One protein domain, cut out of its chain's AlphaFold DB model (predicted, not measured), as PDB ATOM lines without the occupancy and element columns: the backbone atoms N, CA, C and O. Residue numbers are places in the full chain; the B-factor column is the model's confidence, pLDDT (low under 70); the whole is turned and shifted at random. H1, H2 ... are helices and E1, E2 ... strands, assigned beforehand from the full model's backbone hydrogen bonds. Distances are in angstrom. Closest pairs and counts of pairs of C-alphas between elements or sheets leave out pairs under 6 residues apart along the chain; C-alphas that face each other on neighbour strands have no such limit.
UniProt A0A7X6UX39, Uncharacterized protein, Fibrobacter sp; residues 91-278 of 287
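Overview. This is residues 91 to 278 of the 287 residues of an uncharacterized protein of Fibrobacter sp (UniProt A0A7X6UX39). A twisted sheet of seven strands curls round one long helix, H4. Near the last residues of H4, H1 and H2 lie over the sheet, with H7 packed on H1, H5 on H2 and the short H6 beside H7; H3 sits near the first residues of H4. The printed part has 188 residues with seven named helices and seven named strands, in the order E1 H1 H2 E2 E3 E4 E5 E6 E7 H3 H4 H5 H6 H7. The sheet, E1 E7 E6 E5 E4 E3 E2, is antiparallel throughout, and the class is mixed, helices and strands. The whole is compact, with a radius of gyration of the C-alphas of 16.7 A and spans of 50 by 34 by 31 A.

Arrangement. The sheet runs from edge strand E1, residues 91 to 98, through E7, 197 to 206, E6, 178 to 194, E5, 164 to 175, E4, 147 to 155, and E3, 138 to 142, to edge strand E2, 128 to 131. E2 to E7 form a meander, each strand the antiparallel neighbour of the one before, with a hairpin at each step. Within hydrogen-bond range are N 94 and O 202 at 2.8 A between E1 and E7, N 187 and O 203 at 2.8 A between E7 and E6, N 171 and O 182 at 2.9 A between E6 and E5, N 150 and O 170 at 2.8 A between E5 and E4, N 141 and O 149 at 3.0 A between E4 and E3, and N 130 and O 140 at 2.9 A between E3 and E2. E5 bends by 80 degrees at residue 170 and E6 by 86 degrees at residue 182. The sheet curls round H4, residues 220 to 245; Leu 98 of E1 and Glu 238 have their closest C-alphas, 6.5 A apart. H1, residues 102 to 110, H2, residues 112 to 123, and H4 on one face of the sheet make two layers. H2, the hub, touches H4 about perpendicular at 88 degrees, with residues 236 to 241 of H4 alone; the closest C-alphas, of Ile 119 and Ser 240, are 5.5 A apart. Residues 118 to 122 of H2 alone touch H5, residues 250 to 254, closest at the C-alphas of Ala 121 and Gln 251, 5.7 A. H7, residues 262 to 277, touches H1 with residues 271 to 275 alone, opposite ways at a shallow tilt of 18 degrees; the closest C-alphas, of Met 104 and Val 274, are 6.3 A apart. H6, residues 257 to 260, and H7 touch only at the corner, closest at the C-alphas of Phe 258 and Ile 265, 5.4 A. H3, residues 211 to 218, only grazes the sheet. Every O i to N i+4 pair is within hydrogen-bond range in H1, H2, H3, H4, H5 and H7; H6 is too short for such a pair.

Along the chain. E1 begins at C-alpha 91 (-28.525, -15.427, -19.816). From first to last C-alpha, E6 is 40.8 A, H4 36.1 A, E7 29.2 A and E5 28.2 A. H7, 22.8 A long, ends at C-alpha 277 (-0.315, -37.069, -10.290).

Size, cuts and confidence. The C-alphas farthest apart, of Ile 212 and Asn 277, are 51.2 A apart. The printed part has no cut, and no link is long. Mean pLDDT of the printed part is 90.7; residues 156 to 163, between E4 and E5, are under 70.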
ATOM      1  N   ASN A  91     -29.836 -14.801 -19.918       94.19
ATOM      2  CA  ASN A  91     -28.525 -15.427 -19.816       94.19
ATOM      3  C   ASN A  91     -27.693 -14.722 -18.744       94.19
ATOM      4  O   ASN A  91     -27.714 -13.491 -18.637       94.19
ATOM      5  N   TYR A  92     -26.948 -15.502 -17.970       95.19
ATOM      6  CA  TYR A  92     -25.933 -15.037 -17.036       95.19
ATOM      7  C   TYR A  92     -24.622 -15.725 -17.376       95.19
ATOM      8  O   TYR A  92     -24.505 -16.940 -17.231       95.19
ATOM      9  N   ASP A  93     -23.660 -14.934 -17.828       95.94
ATOM     10  CA  ASP A  93     -22.354 -15.404 -18.263       95.94
ATOM     11  C   ASP A  93     -21.303 -15.054 -17.207       95.94
ATOM     12  O   ASP A  93     -21.223 -13.915 -16.735       95.94
ATOM     13  N   VAL A  94     -20.505 -16.045 -16.822       96.62
ATOM     14  CA  VAL A  94     -19.370 -15.901 -15.915       96.62
ATOM     15  C   VAL A  94     -18.206 -16.677 -16.502       96.62
ATOM     16  O   VAL A  94     -18.280 -17.894 -16.626       96.62
ATOM     17  N   SER A  95     -17.119 -15.981 -16.798       97.00
ATOM     18  CA  SER A  95     -15.872 -16.582 -17.251       97.00
ATOM     19  C   SER A  95     -14.707 -16.134 -16.382       97.00
ATOM     20  O   SER A  95     -14.799 -15.132 -15.660       97.00
ATOM     21  N   GLY A  96     -13.620 -16.893 -16.421       96.50
ATOM     22  CA  GLY A  96     -12.420 -16.567 -15.666       96.50
ATOM     23  C   GLY A  96     -11.339 -17.629 -15.772       96.50
ATOM     24  O   GLY A  96     -11.442 -18.577 -16.545       96.50
ATOM     25  N   ARG A  97     -10.301 -17.455 -14.957       96.19
ATOM     26  CA  ARG A  97      -9.195 -18.396 -14.803       96.19
ATOM     27  C   ARG A  97      -9.153 -18.895 -13.368       96.19
ATOM     28  O   ARG A  97      -9.216 -18.081 -12.448       96.19
ATOM     29  N   LEU A  98      -9.042 -20.206 -13.182       95.38
ATOM     30  CA  LEU A  98      -8.930 -20.836 -11.870       95.38
ATOM     31  C   LEU A  98      -7.514 -21.401 -11.678       95.38
ATOM     32  O   LEU A  98      -7.017 -22.067 -12.589       95.38
ATOM     33  N   PRO A  99      -6.872 -21.181 -10.518       95.06
ATOM     34  CA  PRO A  99      -5.569 -21.746 -10.150       95.06
ATOM     35  C   PRO A  99      -5.675 -23.210  -9.686       95.06
ATOM     36  O   PRO A  99      -5.198 -23.579  -8.612       95.06
ATOM     37  N   ILE A 100      -6.344 -24.035 -10.488       94.12
ATOM     38  CA  ILE A 100      -6.418 -25.489 -10.331       94.12
ATOM     39  C   ILE A 100      -6.218 -26.148 -11.696       94.12
ATOM     40  O   ILE A 100      -6.498 -25.548 -12.737       94.12
ATOM     41  N   ASN A 101      -5.740 -27.391 -11.701       92.38
ATOM     42  CA  ASN A 101      -5.602 -28.149 -12.939       92.38
ATOM     43  C   ASN A 101      -6.936 -28.791 -13.373       92.38
ATOM     44  O   ASN A 101      -7.872 -28.927 -12.580       92.38
ATOM     45  N   LYS A 102      -7.023 -29.186 -14.648       91.19
ATOM     46  CA  LYS A 102      -8.218 -29.809 -15.231       91.19
ATOM     47  C   LYS A 102      -8.571 -31.112 -14.520       91.19
ATOM     48  O   LYS A 102      -9.734 -31.311 -14.210       91.19
ATOM     49  N   ALA A 103      -7.589 -31.953 -14.190       92.38
ATOM     50  CA  ALA A 103      -7.836 -33.237 -13.532       92.38
ATOM     51  C   ALA A 103      -8.568 -33.077 -12.185       92.38
ATOM     52  O   ALA A 103      -9.483 -33.840 -11.879       92.38
ATOM     53  N   MET A 104      -8.214 -32.051 -11.405       94.88
ATOM     54  CA  MET A 104      -8.922 -31.698 -10.176       94.88
ATOM     55  C   MET A 104     -10.362 -31.267 -10.468       94.88
ATOM     56  O   MET A 104     -11.276 -31.748  -9.806       94.88
ATOM     57  N   MET A 105     -10.579 -30.391 -11.456       93.81
ATOM     58  CA  MET A 105     -11.930 -29.962 -11.840       93.81
ATOM     59  C   MET A 105     -12.787 -31.141 -12.323       93.81
ATOM     60  O   MET A 105     -13.910 -31.301 -11.848       93.81
ATOM     61  N   ASP A 106     -12.251 -31.995 -13.196       91.38
ATOM     62  CA  ASP A 106     -12.931 -33.187 -13.709       91.38
ATOM     63  C   ASP A 106     -13.380 -34.091 -12.558       91.38
ATOM     64  O   ASP A 106     -14.550 -34.475 -12.479       91.38
ATOM     65  N   TYR A 107     -12.473 -34.370 -11.615       93.62
ATOM     66  CA  TYR A 107     -12.773 -35.192 -10.446       93.62
ATOM     67  C   TYR A 107     -13.900 -34.590  -9.603       93.62
ATOM     68  O   TYR A 107     -14.819 -35.302  -9.193       93.62
ATOM     69  N   LEU A 108     -13.849 -33.280  -9.344       94.56
ATOM     70  CA  LEU A 108     -14.855 -32.581  -8.545       94.56
ATOM     71  C   LEU A 108     -16.226 -32.559  -9.236       94.56
ATOM     72  O   LEU A 108     -17.258 -32.684  -8.570       94.56
ATOM     73  N   MET A 109     -16.253 -32.438 -10.562       90.69
ATOM     74  CA  MET A 109     -17.485 -32.488 -11.349       90.69
ATOM     75  C   MET A 109     -18.084 -33.899 -11.384       90.69
ATOM     76  O   MET A 109     -19.291 -34.055 -11.203       90.69
ATOM     77  N   ASP A 110     -17.266 -34.939 -11.544       88.50
ATOM     78  CA  ASP A 110     -17.732 -36.332 -11.521       88.50
ATOM     79  C   ASP A 110     -18.094 -36.829 -10.106       88.50
ATOM     80  O   ASP A 110     -18.841 -37.803  -9.955       88.50
ATOM     81  N   ASN A 111     -17.627 -36.139  -9.061       92.25
ATOM     82  CA  ASN A 111     -17.886 -36.453  -7.656       92.25
ATOM     83  C   ASN A 111     -18.556 -35.281  -6.916       92.25
ATOM     84  O   ASN A 111     -18.154 -34.909  -5.816       92.25
ATOM     85  N   MET A 112     -19.626 -34.721  -7.486       93.06
ATOM     86  CA  MET A 112     -20.367 -33.582  -6.921       93.06
ATOM     87  C   MET A 112     -20.705 -33.690  -5.413       93.06
ATOM     88  O   MET A 112     -20.519 -32.698  -4.703       93.06
ATOM     89  N   PRO A 113     -21.155 -34.843  -4.867       95.12
ATOM     90  CA  PRO A 113     -21.351 -34.997  -3.422       95.12
ATOM     91  C   PRO A 113     -20.068 -34.799  -2.600       95.12
ATOM     92  O   PRO A 113     -20.086 -34.088  -1.595       95.12
ATOM     93  N   PHE A 114     -18.942 -35.364  -3.047       96.88
ATOM     94  CA  PHE A 114     -17.633 -35.142  -2.426       96.88
ATOM     95  C   PHE A 114     -17.246 -33.662  -2.488       96.88
ATOM     96  O   PHE A 114     -16.820 -33.101  -1.484       96.88
ATOM     97  N   THR A 115     -17.473 -33.004  -3.627       97.25
ATOM     98  CA  THR A 115     -17.199 -31.573  -3.811       97.25
ATOM     99  C   THR A 115     -17.962 -30.704  -2.815       97.25
ATOM    100  O   THR A 115     -17.376 -29.790  -2.240       97.25
ATOM    101  N   ALA A 116     -19.236 -31.004  -2.530       97.31
ATOM    102  CA  ALA A 116     -19.982 -30.297  -1.485       97.31
ATOM    103  C   ALA A 116     -19.330 -30.453  -0.100       97.31
ATOM    104  O   ALA A 116     -19.186 -29.468   0.623       97.31
ATOM    105  N   HIS A 117     -18.896 -31.663   0.259       97.75
ATOM    106  CA  HIS A 117     -18.201 -31.910   1.525       97.75
ATOM    107  C   HIS A 117     -16.837 -31.220   1.592       97.75
ATOM    108  O   HIS A 117     -16.508 -30.632   2.620       97.75
ATOM    109  N   LEU A 118     -16.080 -31.224   0.492       97.81
ATOM    110  CA  LEU A 118     -14.811 -30.512   0.387       97.81
ATOM    111  C   LEU A 118     -15.018 -29.005   0.596       97.81
ATOM    112  O   LEU A 118     -14.297 -28.377   1.363       97.81
ATOM    113  N   ILE A 119     -16.044 -28.425  -0.031       97.50
ATOM    114  CA  ILE A 119     -16.414 -27.021   0.174       97.50
ATOM    115  C   ILE A 119     -16.743 -26.752   1.644       97.50
ATOM    116  O   ILE A 119     -16.158 -25.848   2.238       97.50
ATOM    117  N   ASN A 120     -17.624 -27.557   2.240       97.25
ATOM    118  CA  ASN A 120     -18.062 -27.370   3.622       97.25
ATOM    119  C   ASN A 120     -16.917 -27.476   4.630       97.25
ATOM    120  O   ASN A 120     -16.905 -26.716   5.594       97.25
ATOM    121  N   ALA A 121     -15.954 -28.372   4.399       96.75
ATOM    122  CA  ALA A 121     -14.795 -28.526   5.270       96.75
ATOM    123  C   ALA A 121     -13.937 -27.249   5.337       96.75
ATOM    124  O   ALA A 121     -13.476 -26.890   6.413       96.75
ATOM    125  N   TYR A 122     -13.744 -26.545   4.214       96.75
ATOM    126  CA  TYR A 122     -12.874 -25.359   4.154       96.75
ATOM    127  C   TYR A 122     -13.590 -24.017   4.318       96.75
ATOM    128  O   TYR A 122     -12.957 -23.042   4.718       96.75
ATOM    129  N   GLN A 123     -14.858 -23.920   3.917       93.69
ATOM    130  CA  GLN A 123     -15.586 -22.646   3.884       93.69
ATOM    131  C   GLN A 123     -16.650 -22.533   4.983       93.69
ATOM    132  O   GLN A 123     -17.352 -21.526   5.024       93.69
ATOM    133  N   GLU A 124     -16.801 -23.555   5.834       87.25
ATOM    134  CA  GLU A 124     -17.818 -23.608   6.900       87.25
ATOM    135  C   GLU A 124     -19.249 -23.367   6.377       87.25
ATOM    136  O   GLU A 124     -20.101 -22.747   7.014       87.25
ATOM    137  N   THR A 125     -19.519 -23.857   5.168       93.12
ATOM    138  CA  THR A 125     -20.829 -23.761   4.518       93.12
ATOM    139  C   THR A 125     -21.675 -25.016   4.742       93.12
ATOM    140  O   THR A 125     -21.218 -26.009   5.302       93.12
ATOM    141  N   ASN A 126     -22.918 -24.993   4.246       94.56
ATOM    142  CA  ASN A 126     -23.874 -26.104   4.346       94.56
ATOM    143  C   ASN A 126     -24.337 -26.601   2.967       94.56
ATOM    144  O   ASN A 126     -25.529 -26.804   2.732       94.56
ATOM    145  N   TYR A 127     -23.407 -26.753   2.025       96.31
ATOM    146  CA  TYR A 127     -23.701 -27.278   0.696       96.31
ATOM    147  C   TYR A 127     -24.140 -28.733   0.813       96.31
ATOM    148  O   TYR A 127     -23.540 -29.525   1.538       96.31
ATOM    149  N   THR A 128     -25.163 -29.104   0.058       95.69
ATOM    150  CA  THR A 128     -25.565 -30.496  -0.109       95.69
ATOM    151  C   THR A 128     -25.682 -30.791  -1.593       95.69
ATOM    152  O   THR A 128     -26.296 -30.032  -2.341       95.69
ATOM    153  N   LEU A 129     -25.074 -31.890  -2.022       94.12
ATOM    154  CA  LEU A 129     -25.198 -32.423  -3.371       94.12
ATOM    155  C   LEU A 129     -25.414 -33.924  -3.254       94.12
ATOM    156  O   LEU A 129     -24.637 -34.613  -2.604       94.12
ATOM    157  N   ASN A 130     -26.483 -34.421  -3.867       92.38
ATOM    158  CA  ASN A 130     -26.840 -35.832  -3.832       92.38
ATOM    159  C   ASN A 130     -27.232 -36.300  -5.226       92.38
ATOM    160  O   ASN A 130     -28.034 -35.646  -5.894       92.38
ATOM    161  N   TYR A 131     -26.727 -37.461  -5.630       89.75
ATOM    162  CA  TYR A 131     -27.213 -38.141  -6.822       89.75
ATOM    163  C   TYR A 131     -28.606 -38.710  -6.567       89.75
ATOM    164  O   TYR A 131     -28.859 -39.359  -5.552       89.75
ATOM    165  N   THR A 132     -29.531 -38.441  -7.478       83.12
ATOM    166  CA  THR A 132     -30.875 -39.007  -7.449       83.12
ATOM    167  C   THR A 132     -30.920 -40.231  -8.358       83.12
ATOM    168  O   THR A 132     -30.141 -40.362  -9.298       83.12
ATOM    169  N   PHE A 133     -31.800 -41.186  -8.044       73.56
ATOM    170  CA  PHE A 133     -31.932 -42.438  -8.807       73.56
ATOM    171  C   PHE A 133     -30.634 -43.261  -8.918       73.56
ATOM    172  O   PHE A 133     -30.474 -44.050  -9.846       73.56
ATOM    173  N   GLY A 134     -29.708 -43.076  -7.970       71.12
ATOM    174  CA  GLY A 134     -28.475 -43.856  -7.868       71.12
ATOM    175  C   GLY A 134     -27.451 -43.612  -8.979       71.12
ATOM    176  O   GLY A 134     -26.527 -44.409  -9.101       71.12
ATOM    177  N   ASN A 135     -27.583 -42.554  -9.788       78.31
ATOM    178  CA  ASN A 135     -26.631 -42.275 -10.865       78.31
ATOM    179  C   ASN A 135     -26.253 -40.786 -10.951       78.31
ATOM    180  O   ASN A 135     -27.017 -39.914 -10.543       78.31
ATOM    181  N   LYS A 136     -25.067 -40.498 -11.504       79.75
ATOM    182  CA  LYS A 136     -24.497 -39.138 -11.557       79.75
ATOM    183  C   LYS A 136     -25.216 -38.179 -12.510       79.75
ATOM    184  O   LYS A 136     -25.024 -36.969 -12.430       79.75
ATOM    185  N   TRP A 137     -26.046 -38.713 -13.405       83.38
ATOM    186  CA  TRP A 137     -26.752 -37.928 -14.410       83.38
ATOM    187  C   TRP A 137     -27.919 -37.151 -13.832       83.38
ATOM    188  O   TRP A 137     -28.339 -36.183 -14.448       83.38
ATOM    189  N   TYR A 138     -28.427 -37.535 -12.665       88.50
ATOM    190  CA  TYR A 138     -29.482 -36.807 -11.978       88.50
ATOM    191  C   TYR A 138     -28.981 -36.420 -10.598       88.50
ATOM    192  O   TYR A 138     -28.524 -37.261  -9.828       88.50
ATOM    193  N   PHE A 139     -29.058 -35.139 -10.261       91.81
ATOM    194  CA  PHE A 139     -28.601 -34.674  -8.963       91.81
ATOM    195  C   PHE A 139     -29.500 -33.598  -8.386       91.81
ATOM    196  O   PHE A 139     -30.171 -32.834  -9.084       91.81
ATOM    197  N   HIS A 140     -29.508 -33.558  -7.063       94.56
ATOM    198  CA  HIS A 140     -30.104 -32.511  -6.269       94.56
ATOM    199  C   HIS A 140     -29.000 -31.712  -5.590       94.56
ATOM    200  O   HIS A 140     -28.147 -32.302  -4.932       94.56
ATOM    201  N   GLY A 141     -29.041 -30.390  -5.729       93.88
ATOM    202  CA  GLY A 141     -28.111 -29.481  -5.071       93.88
ATOM    203  C   GLY A 141     -28.830 -28.439  -4.229       93.88
ATOM    204  O   GLY A 141     -29.893 -27.952  -4.620       93.88
ATOM    205  N   ASP A 142     -28.223 -28.077  -3.106       94.44
ATOM    206  CA  ASP A 142     -28.568 -26.934  -2.264       94.44
ATOM    207  C   ASP A 142     -27.265 -26.285  -1.790       94.44
ATOM    208  O   ASP A 142     -26.370 -26.982  -1.316       94.44
ATOM    209  N   ASN A 143     -27.133 -24.967  -1.916       91.00
ATOM    210  CA  ASN A 143     -25.935 -24.261  -1.457       91.00
ATOM    211  C   ASN A 143     -25.991 -23.857   0.029       91.00
ATOM    212  O   ASN A 143     -25.196 -23.030   0.475       91.00
ATOM    213  N   GLY A 144     -26.957 -24.388   0.782       84.19
ATOM    214  CA  GLY A 144     -27.157 -24.096   2.199       84.19
ATOM    215  C   GLY A 144     -27.827 -22.748   2.449       84.19
ATOM    216  O   GLY A 144     -27.758 -22.223   3.559       84.19
ATOM    217  N   GLY A 145     -28.453 -22.150   1.431       84.06
ATOM    218  CA  GLY A 145     -29.021 -20.814   1.568       84.06
ATOM    219  C   GLY A 145     -30.005 -20.424   0.478       84.06
ATOM    220  O   GLY A 145     -31.219 -20.459   0.672       84.06
ATOM    221  N   ASN A 146     -29.483 -19.939  -0.644       85.25
ATOM    222  CA  ASN A 146     -30.268 -19.181  -1.621       85.25
ATOM    223  C   ASN A 146     -30.547 -19.943  -2.914       85.25
ATOM    224  O   ASN A 146     -31.342 -19.461  -3.712       85.25
ATOM    225  N   LEU A 147     -29.904 -21.083  -3.152       90.50
ATOM    226  CA  LEU A 147     -30.022 -21.828  -4.399       90.50
ATOM    227  C   LEU A 147     -30.268 -23.296  -4.094       90.50
ATOM    228  O   LEU A 147     -29.513 -23.910  -3.349       90.50
ATOM    229  N   LYS A 148     -31.315 -23.848  -4.707       94.12
ATOM    230  CA  LYS A 148     -31.687 -25.256  -4.583       94.12
ATOM    231  C   LYS A 148     -32.271 -25.761  -5.890       94.12
ATOM    232  O   LYS A 148     -33.104 -25.069  -6.468       94.12
ATOM    233  N   GLY A 149     -31.943 -26.966  -6.339       93.50
ATOM    234  CA  GLY A 149     -32.539 -27.497  -7.567       93.50
ATOM    235  C   GLY A 149     -32.282 -28.968  -7.837       93.50
ATOM    236  O   GLY A 149     -31.533 -29.628  -7.128       93.50
ATOM    237  N   GLN A 150     -32.975 -29.485  -8.844       94.12
ATOM    238  CA  GLN A 150     -32.829 -30.831  -9.383       94.12
ATOM    239  C   GLN A 150     -32.454 -30.708 -10.852       94.12
ATOM    240  O   GLN A 150     -33.177 -30.055 -11.612       94.12
ATOM    241  N   PHE A 151     -31.346 -31.328 -11.232       92.56
ATOM    242  CA  PHE A 151     -30.753 -31.187 -12.549       92.56
ATOM    243  C   PHE A 151     -30.384 -32.538 -13.134       92.56
ATOM    244  O   PHE A 151     -29.998 -33.464 -12.422       92.56
ATOM    245  N   ASN A 152     -30.490 -32.590 -14.451       90.50
ATOM    246  CA  ASN A 152     -29.992 -33.646 -15.293       90.50
ATOM    247  C   ASN A 152     -28.698 -33.140 -15.934       90.50
ATOM    248  O   ASN A 152     -28.687 -32.057 -16.525       90.50
ATOM    249  N   TRP A 153     -27.626 -33.910 -15.847       88.00
ATOM    250  CA  TRP A 153     -26.410 -33.697 -16.614       88.00
ATOM    251  C   TRP A 153     -26.622 -34.368 -17.978       88.00
ATOM    252  O   TRP A 153     -26.726 -35.581 -18.076       88.00
ATOM    253  N   ILE A 154     -26.850 -33.577 -19.023       83.31
ATOM    254  CA  ILE A 154     -27.249 -34.070 -20.352       83.31
ATOM    255  C   ILE A 154     -26.029 -34.477 -21.176       83.31
ATOM    256  O   ILE A 154     -26.068 -35.473 -21.890       83.31
ATOM    257  N   LEU A 155     -24.957 -33.694 -21.070       75.06
ATOM    258  CA  LEU A 155     -23.653 -33.977 -21.659       75.06
ATOM    259  C   LEU A 155     -22.609 -33.745 -20.579       75.06
ATOM    260  O   LEU A 155     -22.571 -32.651 -20.013       75.06
ATOM    261  N   ALA A 156     -21.814 -34.770 -20.290       65.06
ATOM    262  CA  ALA A 156     -20.701 -34.696 -19.355       65.06
ATOM    263  C   ALA A 156     -19.380 -34.747 -20.103       65.06
ATOM    264  O   ALA A 156     -19.249 -35.537 -21.034       65.06
ATOM    265  N   ASP A 157     -18.393 -33.984 -19.647       58.16
ATOM    266  CA  ASP A 157     -17.011 -34.089 -20.127       58.16
ATOM    267  C   ASP A 157     -16.520 -35.556 -20.088       58.16
ATOM    268  O   ASP A 157     -16.001 -36.103 -21.062       58.16
ATOM    269  N   SER A 158     -16.895 -36.285 -19.027       49.69
ATOM    270  CA  SER A 158     -16.646 -37.726 -18.876       49.69
ATOM    271  C   SER A 158     -17.285 -38.632 -19.944       49.69
ATOM    272  O   SER A 158     -17.054 -39.840 -19.931       49.69
ATOM    273  N   SER A 159     -18.050 -38.080 -20.893       47.00
ATOM    274  CA  SER A 159     -18.590 -38.781 -22.065       47.00
ATOM    275  C   SER A 159     -17.717 -38.749 -23.320       47.00
ATOM    276  O   SER A 159     -18.109 -39.334 -24.333       47.00
ATOM    277  N   GLY A 160     -16.520 -38.154 -23.244       47.59
ATOM    278  CA  GLY A 160     -15.526 -38.167 -24.325       47.59
ATOM    279  C   GLY A 160     -15.578 -36.950 -25.252       47.59
ATOM    280  O   GLY A 160     -15.070 -37.020 -26.369       47.59
ATOM    281  N   VAL A 161     -16.197 -35.851 -24.806       54.16
ATOM    282  CA  VAL A 161     -16.160 -34.552 -25.487       54.16
ATOM    283  C   VAL A 161     -15.551 -33.538 -24.522       54.16
ATOM    284  O   VAL A 161     -16.251 -33.015 -23.654       54.16
ATOM    285  N   ASP A 162     -14.245 -33.308 -24.682       61.72
ATOM    286  CA  ASP A 162     -13.413 -32.553 -23.739       61.72
ATOM    287  C   ASP A 162     -14.037 -31.216 -23.320       61.72
ATOM    288  O   ASP A 162     -14.331 -30.342 -24.140       61.72
ATOM    289  N   GLY A 163     -14.185 -31.047 -22.010       60.12
ATOM    290  CA  GLY A 163     -14.555 -29.810 -21.341       60.12
ATOM    291  C   GLY A 163     -16.011 -29.385 -21.498       60.12
ATOM    292  O   GLY A 163     -16.347 -28.339 -20.964       60.12
ATOM    293  N   LEU A 164     -16.888 -30.126 -22.189       75.75
ATOM    294  CA  LEU A 164     -18.255 -29.662 -22.472       75.75
ATOM    295  C   LEU A 164     -19.278 -30.234 -21.491       75.75
ATOM    296  O   LEU A 164     -19.652 -31.405 -21.564       75.75
ATOM    297  N   ASN A 165     -19.827 -29.375 -20.630       87.62
ATOM    298  CA  ASN A 165     -20.890 -29.766 -19.707       87.62
ATOM    299  C   ASN A 165     -22.195 -29.042 -20.011       87.62
ATOM    300  O   ASN A 165     -22.213 -27.819 -20.136       87.62
ATOM    301  N   LEU A 166     -23.295 -29.793 -20.086       90.75
ATOM    302  CA  LEU A 166     -24.647 -29.261 -20.247       90.75
ATOM    303  C   LEU A 166     -25.565 -29.822 -19.164       90.75
ATOM    304  O   LEU A 166     -25.788 -31.028 -19.085       90.75
ATOM    305  N   PHE A 167     -26.155 -28.930 -18.380       92.31
ATOM    306  CA  PHE A 167     -27.102 -29.239 -17.321       92.31
ATOM    307  C   PHE A 167     -28.479 -28.685 -17.666       92.31
ATOM    308  O   PHE A 167     -28.611 -27.574 -18.178       92.31
ATOM    309  N   TRP A 168     -29.517 -29.441 -17.332       93.31
ATOM    310  CA  TRP A 168     -30.907 -29.050 -17.522       93.31
ATOM    311  C   TRP A 168     -31.723 -29.418 -16.298       93.31
ATOM    312  O   TRP A 168     -31.691 -30.560 -15.852       93.31
ATOM    313  N   GLY A 169     -32.489 -28.485 -15.745       93.31
ATOM    314  CA  GLY A 169     -33.236 -28.801 -14.539       93.31
ATOM    315  C   GLY A 169     -34.167 -27.718 -14.058       93.31
ATOM    316  O   GLY A 169     -34.352 -26.682 -14.694       93.31
ATOM    317  N   LYS A 170     -34.761 -27.990 -12.900       93.38
ATOM    318  CA  LYS A 170     -35.634 -27.067 -12.183       93.38
ATOM    319  C   LYS A 170     -34.967 -26.636 -10.892       93.38
ATOM    320  O   LYS A 170     -34.408 -27.454 -10.165       93.38
ATOM    321  N   GLY A 171     -35.083 -25.361 -10.568       92.44
ATOM    322  CA  GLY A 171     -34.495 -24.809  -9.363       92.44
ATOM    323  C   GLY A 171     -35.371 -23.761  -8.715       92.44
ATOM    324  O   GLY A 171     -36.369 -23.299  -9.268       92.44
ATOM    325  N   THR A 172     -34.952 -23.387  -7.518       91.69
ATOM    326  CA  THR A 172     -35.418 -22.217  -6.800       91.69
ATOM    327  C   THR A 172     -34.219 -21.356  -6.427       91.69
ATOM    328  O   THR A 172     -33.166 -21.877  -6.049       91.69
ATOM    329  N   ALA A 173     -34.386 -20.046  -6.555       89.50
ATOM    330  CA  ALA A 173     -33.378 -19.054  -6.233       89.50
ATOM    331  C   ALA A 173     -33.992 -17.956  -5.366       89.50
ATOM    332  O   ALA A 173     -35.011 -17.365  -5.726       89.50
ATOM    333  N   LYS A 174     -33.368 -17.665  -4.228       88.94
ATOM    334  CA  LYS A 174     -33.683 -16.503  -3.406       88.94
ATOM    335  C   LYS A 174     -32.745 -15.362  -3.788       88.94
ATOM    336  O   LYS A 174     -31.536 -15.445  -3.592       88.94
ATOM    337  N   VAL A 175     -33.313 -14.297  -4.340       84.31
ATOM    338  CA  VAL A 175     -32.585 -13.101  -4.769       84.31
ATOM    339  C   VAL A 175     -33.242 -11.897  -4.110       84.31
ATOM    340  O   VAL A 175     -34.382 -11.554  -4.422       84.31
ATOM    341  N   LEU A 176     -32.534 -11.260  -3.174       83.31
ATOM    342  CA  LEU A 176     -33.090 -10.208  -2.313       83.31
ATOM    343  C   LEU A 176     -34.361 -10.706  -1.586       83.31
ATOM    344  O   LEU A 176     -34.323 -11.703  -0.864       83.31
ATOM    345  N   MET A 177     -35.488 -10.020  -1.784       84.19
ATOM    346  CA  MET A 177     -36.806 -10.377  -1.247       84.19
ATOM    347  C   MET A 177     -37.567 -11.406  -2.098       84.19
ATOM    348  O   MET A 177     -38.632 -11.868  -1.694       84.19
ATOM    349  N   TRP A 178     -37.047 -11.763  -3.273       82.44
ATOM    350  CA  TRP A 178     -37.733 -12.618  -4.236       82.44
ATOM    351  C   TRP A 178     -37.332 -14.075  -4.056       82.44
ATOM    352  O   TRP A 178     -36.152 -14.395  -3.929       82.44
ATOM    353  N   LYS A 179     -38.319 -14.970  -4.111       87.94
ATOM    354  CA  LYS A 179     -38.113 -16.411  -4.250       87.94
ATOM    355  C   LYS A 179     -38.605 -16.818  -5.630       87.94
ATOM    356  O   LYS A 179     -39.807 -16.881  -5.869       87.94
ATOM    357  N   LEU A 180     -37.670 -17.050  -6.537       87.50
ATOM    358  CA  LEU A 180     -37.953 -17.473  -7.899       87.50
ATOM    359  C   LEU A 180     -37.897 -18.991  -7.988       87.50
ATOM    360  O   LEU A 180     -37.068 -19.622  -7.337       87.50
ATOM    361  N   TRP A 181     -38.755 -19.567  -8.817       90.69
ATOM    362  CA  TRP A 181     -38.674 -20.960  -9.233       90.69
ATOM    363  C   TRP A 181     -38.742 -21.025 -10.753       90.69
ATOM    364  O   TRP A 181     -39.379 -20.183 -11.387       90.69
ATOM    365  N   GLY A 182     -38.127 -22.035 -11.355       91.56
ATOM    366  CA  GLY A 182     -38.227 -22.213 -12.795       91.56
ATOM    367  C   GLY A 182     -37.266 -23.244 -13.346       91.56
ATOM    368  O   GLY A 182     -36.524 -23.886 -12.601       91.56
ATOM    369  N   MET A 183     -37.306 -23.383 -14.668       93.75
ATOM    370  CA  MET A 183     -36.333 -24.178 -15.404       93.75
ATOM    371  C   MET A 183     -35.071 -23.363 -15.666       93.75
ATOM    372  O   MET A 183     -35.139 -22.146 -15.877       93.75
ATOM    373  N   ALA A 184     -33.942 -24.054 -15.696       93.88
ATOM    374  CA  ALA A 184     -32.658 -23.504 -16.074       93.88
ATOM    375  C   ALA A 184     -31.873 -24.518 -16.909       93.88
ATOM    376  O   ALA A 184     -31.916 -25.727 -16.669       93.88
ATOM    377  N   MET A 185     -31.139 -23.984 -17.874       94.00
ATOM    378  CA  MET A 185     -30.088 -24.665 -18.605       94.00
ATOM    379  C   MET A 185     -28.763 -24.041 -18.180       94.00
ATOM    380  O   MET A 185     -28.684 -22.821 -18.049       94.00
ATOM    381  N   MET A 186     -27.729 -24.843 -17.971       93.62
ATOM    382  CA  MET A 186     -26.395 -24.332 -17.685       93.62
ATOM    383  C   MET A 186     -25.377 -25.040 -18.562       93.62
ATOM    384  O   MET A 186     -25.410 -26.262 -18.659       93.62
ATOM    385  N   THR A 187     -24.474 -24.282 -19.171       93.19
ATOM    386  CA  THR A 187     -23.260 -24.827 -19.769       93.19
ATOM    387  C   THR A 187     -22.066 -24.429 -18.925       93.19
ATOM    388  O   THR A 187     -22.013 -23.302 -18.429       93.19
ATOM    389  N   LEU A 188     -21.132 -25.355 -18.757       93.19
ATOM    390  CA  LEU A 188     -19.844 -25.097 -18.130       93.19
ATOM    391  C   LEU A 188     -18.766 -25.703 -19.014       93.19
ATOM    392  O   LEU A 188     -18.652 -26.929 -19.096       93.19
ATOM    393  N   ASP A 189     -17.997 -24.820 -19.631       91.50
ATOM    394  CA  ASP A 189     -16.836 -25.181 -20.419       91.50
ATOM    395  C   ASP A 189     -15.576 -24.844 -19.647       91.50
ATOM    396  O   ASP A 189     -15.508 -23.797 -19.003       91.50
ATOM    397  N   TYR A 190     -14.575 -25.713 -19.696       91.88
ATOM    398  CA  TYR A 190     -13.256 -25.388 -19.171       91.88
ATOM    399  C   TYR A 190     -12.153 -26.093 -19.945       91.88
ATOM    400  O   TYR A 190     -12.325 -27.191 -20.473       91.88
ATOM    401  N   ARG A 191     -10.993 -25.443 -20.003       91.31
ATOM    402  CA  ARG A 191      -9.811 -25.935 -20.714       91.31
ATOM    403  C   ARG A 191      -8.555 -25.666 -19.902       91.31
ATOM    404  O   ARG A 191      -8.409 -24.596 -19.311       91.31
ATOM    405  N   GLN A 192      -7.631 -26.620 -19.910       91.25
ATOM    406  CA  GLN A 192      -6.303 -26.413 -19.341       91.25
ATOM    407  C   GLN A 192      -5.562 -25.353 -20.167       91.25
ATOM    408  O   GLN A 192      -5.517 -25.450 -21.393       91.25
ATOM    409  N   VAL A 193      -4.974 -24.358 -19.504       91.75
ATOM    410  CA  VAL A 193      -4.131 -23.340 -20.161       91.75
ATOM    411  C   VAL A 193      -2.669 -23.424 -19.740       91.75
ATOM    412  O   VAL A 193      -1.782 -23.204 -20.556       91.75
ATOM    413  N   GLU A 194      -2.409 -23.805 -18.494       90.25
ATOM    414  CA  GLU A 194      -1.078 -24.067 -17.929       90.25
ATOM    415  C   GLU A 194      -1.201 -25.239 -16.961       90.25
ATOM    416  O   GLU A 194      -2.312 -25.512 -16.540       90.25
ATOM    417  N   GLN A 195      -0.115 -25.884 -16.527       86.31
ATOM    418  CA  GLN A 195      -0.178 -27.088 -15.674       86.31
ATOM    419  C   GLN A 195      -1.148 -26.975 -14.479       86.31
ATOM    420  O   GLN A 195      -1.888 -27.916 -14.215       86.31
ATOM    421  N   ASN A 196      -1.211 -25.814 -13.818       88.38
ATOM    422  CA  ASN A 196      -2.054 -25.569 -12.639       88.38
ATOM    423  C   ASN A 196      -3.119 -24.484 -12.854       88.38
ATOM    424  O   ASN A 196      -3.629 -23.934 -11.883       88.38
ATOM    425  N   HIS A 197      -3.444 -24.165 -14.110       93.25
ATOM    426  CA  HIS A 197      -4.490 -23.200 -14.432       93.25
ATOM    427  C   HIS A 197      -5.434 -23.721 -15.509       93.25
ATOM    428  O   HIS A 197      -5.003 -24.261 -16.536       93.25
ATOM    429  N   LEU A 198      -6.720 -23.450 -15.312       93.62
ATOM    430  CA  LEU A 198      -7.755 -23.633 -16.320       93.62
ATOM    431  C   LEU A 198      -8.492 -22.317 -16.578       93.62
ATOM    432  O   LEU A 198      -8.712 -21.534 -15.656       93.62
ATOM    433  N   ASP A 199      -8.865 -22.081 -17.831       95.44
ATOM    434  CA  ASP A 199      -9.865 -21.070 -18.181       95.44
ATOM    435  C   ASP A 199     -11.241 -21.751 -18.175       95.44
ATOM    436  O   ASP A 199     -11.350 -22.908 -18.593       95.44
ATOM    437  N   TYR A 200     -12.284 -21.048 -17.730       95.12
ATOM    438  CA  TYR A 200     -13.660 -21.540 -17.754       95.12
ATOM    439  C   TYR A 200     -14.642 -20.500 -18.296       95.12
ATOM    440  O   TYR A 200     -14.472 -19.297 -18.091       95.12
ATOM    441  N   ASP A 201     -15.716 -21.002 -18.902       95.38
ATOM    442  CA  ASP A 201     -16.868 -20.253 -19.385       95.38
ATOM    443  C   ASP A 201     -18.156 -20.928 -18.889       95.38
ATOM    444  O   ASP A 201     -18.521 -22.030 -19.304       95.38
ATOM    445  N   LEU A 202     -18.870 -20.263 -17.982       95.50
ATOM    446  CA  LEU A 202     -20.158 -20.703 -17.455       95.50
ATOM    447  C   LEU A 202     -21.268 -19.805 -17.995       95.50
ATOM    448  O   LEU A 202     -21.243 -18.588 -17.811       95.50
ATOM    449  N   ARG A 203     -22.300 -20.411 -18.584       95.44
ATOM    450  CA  ARG A 203     -23.541 -19.725 -18.961       95.44
ATOM    451  C   ARG A 203     -24.724 -20.389 -18.289       95.44
ATOM    452  O   ARG A 203     -24.979 -21.565 -18.510       95.44
ATOM    453  N   ALA A 204     -25.496 -19.620 -17.531       94.31
ATOM    454  CA  ALA A 204     -26.795 -20.034 -17.021       94.31
ATOM    455  C   ALA A 204     -27.910 -19.326 -17.803       94.31
ATOM    456  O   ALA A 204     -28.024 -18.102 -17.762       94.31
ATOM    457  N   THR A 205     -28.751 -20.093 -18.490       94.81
ATOM    458  CA  THR A 205     -29.956 -19.617 -19.175       94.81
ATOM    459  C   THR A 205     -31.182 -20.001 -18.362       94.81
ATOM    460  O   THR A 205     -31.427 -21.176 -18.092       94.81
ATOM    461  N   VAL A 206     -31.993 -19.015 -17.997       94.12
ATOM    462  CA  VAL A 206     -33.251 -19.214 -17.268       94.12
ATOM    463  C   VAL A 206     -34.437 -18.747 -18.099       94.12
ATOM    464  O   VAL A 206     -34.292 -17.912 -18.993       94.12
ATOM    465  N   PHE A 207     -35.620 -19.285 -17.793       93.81
ATOM    466  CA  PHE A 207     -36.823 -19.119 -18.611       93.81
ATOM    467  C   PHE A 207     -37.960 -18.477 -17.803       93.81
ATOM    468  O   PHE A 207     -38.764 -19.197 -17.198       93.81
ATOM    469  N   PRO A 208     -38.038 -17.135 -17.754       91.44
ATOM    470  CA  PRO A 208     -39.099 -16.429 -17.043       91.44
ATOM    471  C   PRO A 208     -40.485 -16.774 -17.599       91.44
ATOM    472  O   PRO A 208     -40.680 -16.888 -18.808       91.44
ATOM    473  N   ALA A 209     -41.479 -16.891 -16.717       88.38
ATOM    474  CA  ALA A 209     -42.837 -17.264 -17.118       88.38
ATOM    475  C   ALA A 209     -43.569 -16.167 -17.915       88.38
ATOM    476  O   ALA A 209     -44.513 -16.458 -18.645       88.38
ATOM    477  N   ASN A 210     -43.169 -14.901 -17.761       88.62
ATOM    478  CA  ASN A 210     -43.794 -13.757 -18.422       88.62
ATOM    479  C   ASN A 210     -42.796 -12.601 -18.613       88.62
ATOM    480  O   ASN A 210     -41.686 -12.625 -18.082       88.62
ATOM    481  N   GLY A 211     -43.216 -11.582 -19.370       89.25
ATOM    482  CA  GLY A 211     -42.377 -10.425 -19.695       89.25
ATOM    483  C   GLY A 211     -41.987  -9.565 -18.490       89.25
ATOM    484  O   GLY A 211     -40.882  -9.045 -18.474       89.25
ATOM    485  N   ILE A 212     -42.833  -9.467 -17.457       89.62
ATOM    486  CA  ILE A 212     -42.521  -8.683 -16.246       89.62
ATOM    487  C   ILE A 212     -41.348  -9.319 -15.498       89.62
ATOM    488  O   ILE A 212     -40.394  -8.632 -15.139       89.62
ATOM    489  N   LEU A 213     -41.389 -10.642 -15.301       88.94
ATOM    490  CA  LEU A 213     -40.279 -11.373 -14.693       88.94
ATOM    491  C   LEU A 213     -39.011 -11.270 -15.545       88.94
ATOM    492  O   LEU A 213     -37.941 -11.073 -14.983       88.94
ATOM    493  N   ASN A 214     -39.129 -11.344 -16.876       91.25
ATOM    494  CA  ASN A 214     -37.989 -11.146 -17.773       91.25
ATOM    495  C   ASN A 214     -37.338  -9.774 -17.557       91.25
ATOM    496  O   ASN A 214     -36.145  -9.706 -17.289       91.25
ATOM    497  N   THR A 215     -38.132  -8.697 -17.568       91.19
ATOM    498  CA  THR A 215     -37.640  -7.335 -17.324       91.19
ATOM    499  C   THR A 215     -36.942  -7.215 -15.972       91.19
ATOM    500  O   THR A 215     -35.837  -6.688 -15.922       91.19
ATOM    501  N   ILE A 216     -37.535  -7.727 -14.884       89.56
ATOM    502  CA  ILE A 216     -36.917  -7.685 -13.545       89.56
ATOM    503  C   ILE A 216     -35.574  -8.421 -13.541       89.56
ATOM    504  O   ILE A 216     -34.599  -7.927 -12.980       89.56
ATOM    505  N   MET A 217     -35.522  -9.596 -14.167       90.75
ATOM    506  CA  MET A 217     -34.324 -10.429 -14.204       90.75
ATOM    507  C   MET A 217     -33.209  -9.830 -15.069       90.75
ATOM    508  O   MET A 217     -32.037 -10.078 -14.799       90.75
ATOM    509  N   GLU A 218     -33.550  -8.999 -16.054       91.75
ATOM    510  CA  GLU A 218     -32.590  -8.248 -16.868       91.75
ATOM    511  C   GLU A 218     -32.084  -6.960 -16.200       91.75
ATOM    512  O   GLU A 218     -31.053  -6.426 -16.610       91.75
ATOM    513  N   MET A 219     -32.737  -6.467 -15.142       92.81
ATOM    514  CA  MET A 219     -32.273  -5.272 -14.431       92.81
ATOM    515  C   MET A 219     -30.868  -5.477 -13.851       92.81
ATOM    516  O   MET A 219     -30.607  -6.464 -13.162       92.81
ATOM    517  N   ASN A 220     -29.989  -4.484 -14.023       92.94
ATOM    518  CA  ASN A 220     -28.590  -4.542 -13.574       92.94
ATOM    519  C   ASN A 220     -28.425  -4.977 -12.111       92.94
ATOM    520  O   ASN A 220     -27.583  -5.821 -11.818       92.94
ATOM    521  N   MET A 221     -29.243  -4.453 -11.192       90.00
ATOM    522  CA  MET A 221     -29.190  -4.847  -9.779       90.00
ATOM    523  C   MET A 221     -29.457  -6.347  -9.603       90.00
ATOM    524  O   MET A 221     -28.701  -7.027  -8.914       90.00
ATOM    525  N   PHE A 222     -30.509  -6.867 -10.241       90.62
ATOM    526  CA  PHE A 222     -30.858  -8.281 -10.157       90.62
ATOM    527  C   PHE A 222     -29.758  -9.149 -10.777       90.62
ATOM    528  O   PHE A 222     -29.274 -10.083 -10.134       90.62
ATOM    529  N   ARG A 223     -29.299  -8.787 -11.985       93.81
ATOM    530  CA  ARG A 223     -28.212  -9.495 -12.674       93.81
ATOM    531  C   ARG A 223     -26.942  -9.541 -11.836       93.81
ATOM    532  O   ARG A 223     -26.350 -10.607 -11.712       93.81
ATOM    533  N   ASN A 224     -26.556  -8.434 -11.209       93.88
ATOM    534  CA  ASN A 224     -25.356  -8.374 -10.374       93.88
ATOM    535  C   ASN A 224     -25.441  -9.312  -9.166       93.88
ATOM    536  O   ASN A 224     -24.460  -9.987  -8.861       93.88
ATOM    537  N   VAL A 225     -26.604  -9.408  -8.511       91.94
ATOM    538  CA  VAL A 225     -26.788 -10.344  -7.390       91.94
ATOM    539  C   VAL A 225     -26.680 -11.793  -7.869       91.94
ATOM    540  O   VAL A 225     -25.981 -12.586  -7.241       91.94
ATOM    541  N   VAL A 226     -27.316 -12.143  -8.993       91.56
ATOM    542  CA  VAL A 226     -27.221 -13.499  -9.567       91.56
ATOM    543  C   VAL A 226     -25.781 -13.834  -9.950       91.56
ATOM    544  O   VAL A 226     -25.262 -14.865  -9.527       91.56
ATOM    545  N   LEU A 227     -25.106 -12.947 -10.684       94.62
ATOM    546  CA  LEU A 227     -23.712 -13.135 -11.091       94.62
ATOM    547  C   LEU A 227     -22.781 -13.257  -9.879       94.62
ATOM    548  O   LEU A 227     -21.891 -14.102  -9.880       94.62
ATOM    549  N   SER A 228     -23.001 -12.466  -8.825       93.50
ATOM    550  CA  SER A 228     -22.251 -12.586  -7.572       93.50
ATOM    551  C   SER A 228     -22.427 -13.963  -6.935       93.50
ATOM    552  O   SER A 228     -21.444 -14.536  -6.483       93.50
ATOM    553  N   LYS A 229     -23.648 -14.511  -6.917       91.38
ATOM    554  CA  LYS A 229     -23.927 -15.840  -6.346       91.38
ATOM    555  C   LYS A 229     -23.312 -16.976  -7.159       91.38
ATOM    556  O   LYS A 229     -22.836 -17.944  -6.578       91.38
ATOM    557  N   ILE A 230     -23.299 -16.857  -8.486       93.31
ATOM    558  CA  ILE A 230     -22.614 -17.823  -9.355       93.31
ATOM    559  C   ILE A 230     -21.104 -17.783  -9.087       93.31
ATOM    560  O   ILE A 230     -20.500 -18.825  -8.846       93.31
ATOM    561  N   ARG A 231     -20.501 -16.586  -9.060       95.00
ATOM    562  CA  ARG A 231     -19.067 -16.416  -8.761       95.00
ATOM    563  C   ARG A 231     -18.690 -16.926  -7.373       95.00
ATOM    564  O   ARG A 231     -17.635 -17.521  -7.229       95.00
ATOM    565  N   GLU A 232     -19.551 -16.726  -6.378       94.00
ATOM    566  CA  GLU A 232     -19.374 -17.242  -5.016       94.00
ATOM    567  C   GLU A 232     -19.230 -18.774  -5.009       94.00
ATOM    568  O   GLU A 232     -18.286 -19.292  -4.420       94.00
ATOM    569  N   ILE A 233     -20.096 -19.498  -5.733       94.06
ATOM    570  CA  ILE A 233     -20.003 -20.963  -5.860       94.06
ATOM    571  C   ILE A 233     -18.698 -21.376  -6.547       94.06
ATOM    572  O   ILE A 233     -18.000 -22.257  -6.047       94.06
ATOM    573  N   VAL A 234     -18.355 -20.738  -7.673       95.38
ATOM    574  CA  VAL A 234     -17.110 -21.042  -8.401       95.38
ATOM    575  C   VAL A 234     -15.889 -20.813  -7.507       95.38
ATOM    576  O   VAL A 234     -15.005 -21.662  -7.447       95.38
ATOM    577  N   ASN A 235     -15.873 -19.712  -6.755       95.88
ATOM    578  CA  ASN A 235     -14.816 -19.388  -5.803       95.88
ATOM    579  C   ASN A 235     -14.734 -20.400  -4.651       95.88
ATOM    580  O   ASN A 235     -13.642 -20.733  -4.213       95.88
ATOM    581  N   HIS A 236     -15.857 -20.922  -4.151       96.62
ATOM    582  CA  HIS A 236     -15.825 -21.975  -3.134       96.62
ATOM    583  C   HIS A 236     -15.222 -23.280  -3.666       96.62
ATOM    584  O   HIS A 236     -14.409 -23.886  -2.974       96.62
ATOM    585  N   ILE A 237     -15.588 -23.689  -4.887       96.31
ATOM    586  CA  ILE A 237     -15.002 -24.870  -5.543       96.31
ATOM    587  C   ILE A 237     -13.493 -24.670  -5.709       96.31
ATOM    588  O   ILE A 237     -12.713 -25.504  -5.254       96.31
ATOM    589  N   GLU A 238     -13.089 -23.550  -6.313       96.19
ATOM    590  CA  GLU A 238     -11.683 -23.210  -6.541       96.19
ATOM    591  C   GLU A 238     -10.893 -23.185  -5.242       96.19
ATOM    592  O   GLU A 238      -9.910 -23.911  -5.118       96.19
ATOM    593  N   LYS A 239     -11.330 -22.395  -4.259       96.94
ATOM    594  CA  LYS A 239     -10.577 -22.180  -3.028       96.94
ATOM    595  C   LYS A 239     -10.402 -23.482  -2.263       96.94
ATOM    596  O   LYS A 239      -9.294 -23.778  -1.831       96.94
ATOM    597  N   SER A 240     -11.453 -24.285  -2.120       97.00
ATOM    598  CA  SER A 240     -11.352 -25.567  -1.417       97.00
ATOM    599  C   SER A 240     -10.456 -26.562  -2.155       97.00
ATOM    600  O   SER A 240      -9.649 -27.243  -1.526       97.00
ATOM    601  N   ALA A 241     -10.530 -26.603  -3.487       96.44
ATOM    602  CA  ALA A 241      -9.649 -27.431  -4.299       96.44
ATOM    603  C   ALA A 241      -8.184 -26.969  -4.217       96.44
ATOM    604  O   ALA A 241      -7.295 -27.798  -4.038       96.44
ATOM    605  N   ARG A 242      -7.923 -25.659  -4.283       95.94
ATOM    606  CA  ARG A 242      -6.578 -25.078  -4.211       95.94
ATOM    607  C   ARG A 242      -5.944 -25.251  -2.835       95.94
ATOM    608  O   ARG A 242      -4.802 -25.692  -2.774       95.94
ATOM    609  N   LEU A 243      -6.651 -24.931  -1.747       96.25
ATOM    610  CA  LEU A 243      -6.134 -25.117  -0.381       96.25
ATOM    611  C   LEU A 243      -5.804 -26.594  -0.137       96.25
ATOM    612  O   LEU A 243      -4.740 -26.924   0.392       96.25
ATOM    613  N   TYR A 244      -6.653 -27.501  -0.635       95.75
ATOM    614  CA  TYR A 244      -6.335 -28.920  -0.636       95.75
ATOM    615  C   TYR A 244      -5.098 -29.220  -1.509       95.75
ATOM    616  O   TYR A 244      -4.177 -29.897  -1.063       95.75
ATOM    617  N   GLY A 245      -4.994 -28.696  -2.725       92.31
ATOM    618  CA  GLY A 245      -3.801 -28.862  -3.565       92.31
ATOM    619  C   GLY A 245      -2.500 -28.380  -2.903       92.31
ATOM    620  O   GLY A 245      -1.447 -28.970  -3.111       92.31
ATOM    621  N   GLN A 246      -2.579 -27.352  -2.056       93.69
ATOM    622  CA  GLN A 246      -1.449 -26.735  -1.352       93.69
ATOM    623  C   GLN A 246      -1.057 -27.449  -0.047       93.69
ATOM    624  O   GLN A 246      -0.115 -27.029   0.621       93.69
ATOM    625  N   GLY A 247      -1.745 -28.537   0.313       93.94
ATOM    626  CA  GLY A 247      -1.428 -29.332   1.500       93.94
ATOM    627  C   GLY A 247      -2.042 -28.813   2.803       93.94
ATOM    628  O   GLY A 247      -1.714 -29.333   3.869       93.94
ATOM    629  N   GLU A 248      -2.971 -27.855   2.755       94.25
ATOM    630  CA  GLU A 248      -3.711 -27.412   3.942       94.25
ATOM    631  C   GLU A 248      -4.720 -28.492   4.359       94.25
ATOM    632  O   GLU A 248      -5.862 -28.504   3.917       94.25
ATOM    633  N   ARG A 249      -4.281 -29.482   5.141       93.25
ATOM    634  CA  ARG A 249      -5.062 -30.694   5.467       93.25
ATOM    635  C   ARG A 249      -5.807 -30.619   6.802       93.25
ATOM    636  O   ARG A 249      -6.614 -31.502   7.083       93.25
ATOM    637  N   GLU A 250      -5.562 -29.596   7.616       93.56
ATOM    638  CA  GLU A 250      -6.127 -29.479   8.969       93.56
ATOM    639  C   GLU A 250      -7.662 -29.453   8.959       93.56
ATOM    640  O   GLU A 250      -8.310 -30.174   9.717       93.56
ATOM    641  N   GLN A 251      -8.256 -28.694   8.039       93.25
ATOM    642  CA  GLN A 251      -9.706 -28.571   7.893       93.25
ATOM    643  C   GLN A 251     -10.353 -29.925   7.572       93.25
ATOM    644  O   GLN A 251     -11.392 -30.280   8.124       93.25
ATOM    645  N   ILE A 252      -9.693 -30.730   6.738       94.56
ATOM    646  CA  ILE A 252     -10.129 -32.087   6.390       94.56
ATOM    647  C   ILE A 252     -10.015 -33.018   7.595       94.56
ATOM    648  O   ILE A 252     -10.950 -33.759   7.890       94.56
ATOM    649  N   ALA A 253      -8.901 -32.937   8.324       91.56
ATOM    650  CA  ALA A 253      -8.674 -33.712   9.537       91.56
ATOM    651  C   ALA A 253      -9.643 -33.353  10.672       91.56
ATOM    652  O   ALA A 253      -9.783 -34.136  11.606       91.56
ATOM    653  N   ASN A 254     -10.342 -32.218  10.604       93.06
ATOM    654  CA  ASN A 254     -11.345 -31.802  11.586       93.06
ATOM    655  C   ASN A 254     -12.794 -32.011  11.112       93.06
ATOM    656  O   ASN A 254     -13.713 -31.951  11.927       93.06
ATOM    657  N   TYR A 255     -13.013 -32.330   9.836       96.06
ATOM    658  CA  TYR A 255     -14.347 -32.493   9.264       96.06
ATOM    659  C   TYR A 255     -14.868 -33.932   9.406       96.06
ATOM    660  O   TYR A 255     -14.412 -34.853   8.728       96.06
ATOM    661  N   GLU A 256     -15.857 -34.127  10.282       95.56
ATOM    662  CA  GLU A 256     -16.351 -35.452  10.694       95.56
ATOM    663  C   GLU A 256     -16.780 -36.387   9.543       95.56
ATOM    664  O   GLU A 256     -16.428 -37.571   9.584       95.56
ATOM    665  N   PRO A 257     -17.460 -35.921   8.474       95.44
ATOM    666  CA  PRO A 257     -17.790 -36.791   7.345       95.44
ATOM    667  C   PRO A 257     -16.574 -37.443   6.671       95.44
ATOM    668  O   PRO A 257     -16.692 -38.568   6.191       95.44
ATOM    669  N   PHE A 258     -15.398 -36.803   6.677       95.62
ATOM    670  CA  PHE A 258     -14.165 -37.397   6.143       95.62
ATOM    671  C   PHE A 258     -13.494 -38.401   7.097       95.62
ATOM    672  O   PHE A 258     -12.493 -39.004   6.723       95.62
ATOM    673  N   LYS A 259     -14.046 -38.624   8.298       94.06
ATOM    674  CA  LYS A 259     -13.560 -39.616   9.278       94.06
ATOM    675  C   LYS A 259     -14.448 -40.845   9.396       94.06
ATOM    676  O   LYS A 259     -13.961 -41.924   9.715       94.06
ATOM    677  N   SER A 260     -15.747 -40.674   9.171       94.06
ATOM    678  CA  SER A 260     -16.755 -41.697   9.475       94.06
ATOM    679  C   SER A 260     -17.451 -42.270   8.241       94.06
ATOM    680  O   SER A 260     -17.990 -43.374   8.303       94.06
ATOM    681  N   ASN A 261     -17.429 -41.575   7.100       96.06
ATOM    682  CA  ASN A 261     -18.066 -42.051   5.875       96.06
ATOM    683  C   ASN A 261     -17.048 -42.746   4.959       96.06
ATOM    684  O   ASN A 261     -16.211 -42.095   4.334       96.06
ATOM    685  N   SER A 262     -17.155 -44.071   4.829       95.06
ATOM    686  CA  SER A 262     -16.237 -44.892   4.025       95.06
ATOM    687  C   SER A 262     -16.162 -44.482   2.551       95.06
ATOM    688  O   SER A 262     -15.094 -44.579   1.947       95.06
ATOM    689  N   ILE A 263     -17.258 -43.976   1.976       93.94
ATOM    690  CA  ILE A 263     -17.286 -43.482   0.594       93.94
ATOM    691  C   ILE A 263     -16.465 -42.197   0.488       93.94
ATOM    692  O   ILE A 263     -15.616 -42.093  -0.395       93.94
ATOM    693  N   LEU A 264     -16.667 -41.247   1.406       95.94
ATOM    694  CA  LEU A 264     -15.928 -39.982   1.404       95.94
ATOM    695  C   LEU A 264     -14.443 -40.181   1.716       95.94
ATOM    696  O   LEU A 264     -13.615 -39.513   1.110       95.94
ATOM    697  N   ILE A 265     -14.092 -41.119   2.601       95.94
ATOM    698  CA  ILE A 265     -12.694 -41.495   2.874       95.94
ATOM    699  C   ILE A 265     -12.028 -42.029   1.603       95.94
ATOM    700  O   ILE A 265     -10.926 -41.604   1.254       95.94
ATOM    701  N   ARG A 266     -12.706 -42.929   0.877       96.31
ATOM    702  CA  ARG A 266     -12.199 -43.461  -0.392       96.31
ATOM    703  C   ARG A 266     -12.035 -42.351  -1.431       96.31
ATOM    704  O   ARG A 266     -10.969 -42.230  -2.022       96.31
ATOM    705  N   GLN A 267     -13.051 -41.505  -1.596       96.12
ATOM    706  CA  GLN A 267     -13.008 -40.376  -2.528       96.12
ATOM    707  C   GLN A 267     -11.942 -39.338  -2.154       96.12
ATOM    708  O   GLN A 267     -11.376 -38.698  -3.033       96.12
ATOM    709  N   LEU A 268     -11.635 -39.168  -0.870       96.62
ATOM    710  CA  LEU A 268     -10.547 -38.305  -0.428       96.62
ATOM    711  C   LEU A 268      -9.181 -38.879  -0.828       96.62
ATOM    712  O   LEU A 268      -8.324 -38.137  -1.298       96.62
ATOM    713  N   ALA A 269      -8.987 -40.194  -0.681       95.38
ATOM    714  CA  ALA A 269      -7.768 -40.873  -1.119       95.38
ATOM    715  C   ALA A 269      -7.600 -40.825  -2.649       95.38
ATOM    716  O   ALA A 269      -6.514 -40.520  -3.140       95.38
ATOM    717  N   GLU A 270      -8.682 -41.063  -3.397       95.50
ATOM    718  CA  GLU A 270      -8.727 -40.902  -4.857       95.50
ATOM    719  C   GLU A 270      -8.378 -39.458  -5.263       95.50
ATOM    720  O   GLU A 270      -7.528 -39.248  -6.127       95.50
ATOM    721  N   PHE A 271      -8.956 -38.452  -4.597       96.50
ATOM    722  CA  PHE A 271      -8.657 -37.048  -4.884       96.50
ATOM    723  C   PHE A 271      -7.202 -36.682  -4.573       96.50
ATOM    724  O   PHE A 271      -6.587 -35.925  -5.321       96.50
ATOM    725  N   ASN A 272      -6.610 -37.250  -3.518       95.69
ATOM    726  CA  ASN A 272      -5.191 -37.051  -3.223       95.69
ATOM    727  C   ASN A 272      -4.297 -37.572  -4.362       95.69
ATOM    728  O   ASN A 272      -3.366 -36.881  -4.763       95.69
ATOM    729  N   GLN A 273      -4.631 -38.726  -4.954       95.31
ATOM    730  CA  GLN A 273      -3.924 -39.241  -6.134       95.31
ATOM    731  C   GLN A 273      -4.064 -38.320  -7.354       95.31
ATOM    732  O   GLN A 273      -3.108 -38.155  -8.108       95.31
ATOM    733  N   VAL A 274      -5.231 -37.697  -7.544       94.50
ATOM    734  CA  VAL A 274      -5.443 -36.713  -8.620       94.50
ATOM    735  C   VAL A 274      -4.565 -35.479  -8.419       94.50
ATOM    736  O   VAL A 274      -3.965 -34.989  -9.376       94.50
ATOM    737  N   VAL A 275      -4.460 -34.989  -7.183       93.00
ATOM    738  CA  VAL A 275      -3.619 -33.836  -6.834       93.00
ATOM    739  C   VAL A 275      -2.136 -34.140  -7.051       93.00
ATOM    740  O   VAL A 275      -1.441 -33.336  -7.665       93.00
ATOM    741  N   GLU A 276      -1.661 -35.303  -6.601       91.25
ATOM    742  CA  GLU A 276      -0.252 -35.708  -6.714       91.25
ATOM    743  C   GLU A 276       0.170 -35.946  -8.168       91.25
ATOM    744  O   GLU A 276       1.226 -35.485  -8.598       91.25
ATOM    745  N   ASN A 277      -0.673 -36.633  -8.942       90.75
ATOM    746  CA  ASN A 277      -0.315 -37.069 -10.290       90.75
ATOM    747  C   ASN A 277      -0.780 -36.101 -11.385       90.75
ATOM    748  O   ASN A 277      -0.400 -36.266 -12.543       90.75
ATOM    749  N   SER A 278      -1.616 -35.107 -11.053       87.81
ATOM    750  CA  SER A 278      -2.279 -34.215 -12.022       87.81
ATOM    751  C   SER A 278      -3.008 -34.977 -13.138       87.81
ATOM    752  O   SER A 278      -3.071 -34.532 -14.283       87.81
TER     753      SER A 278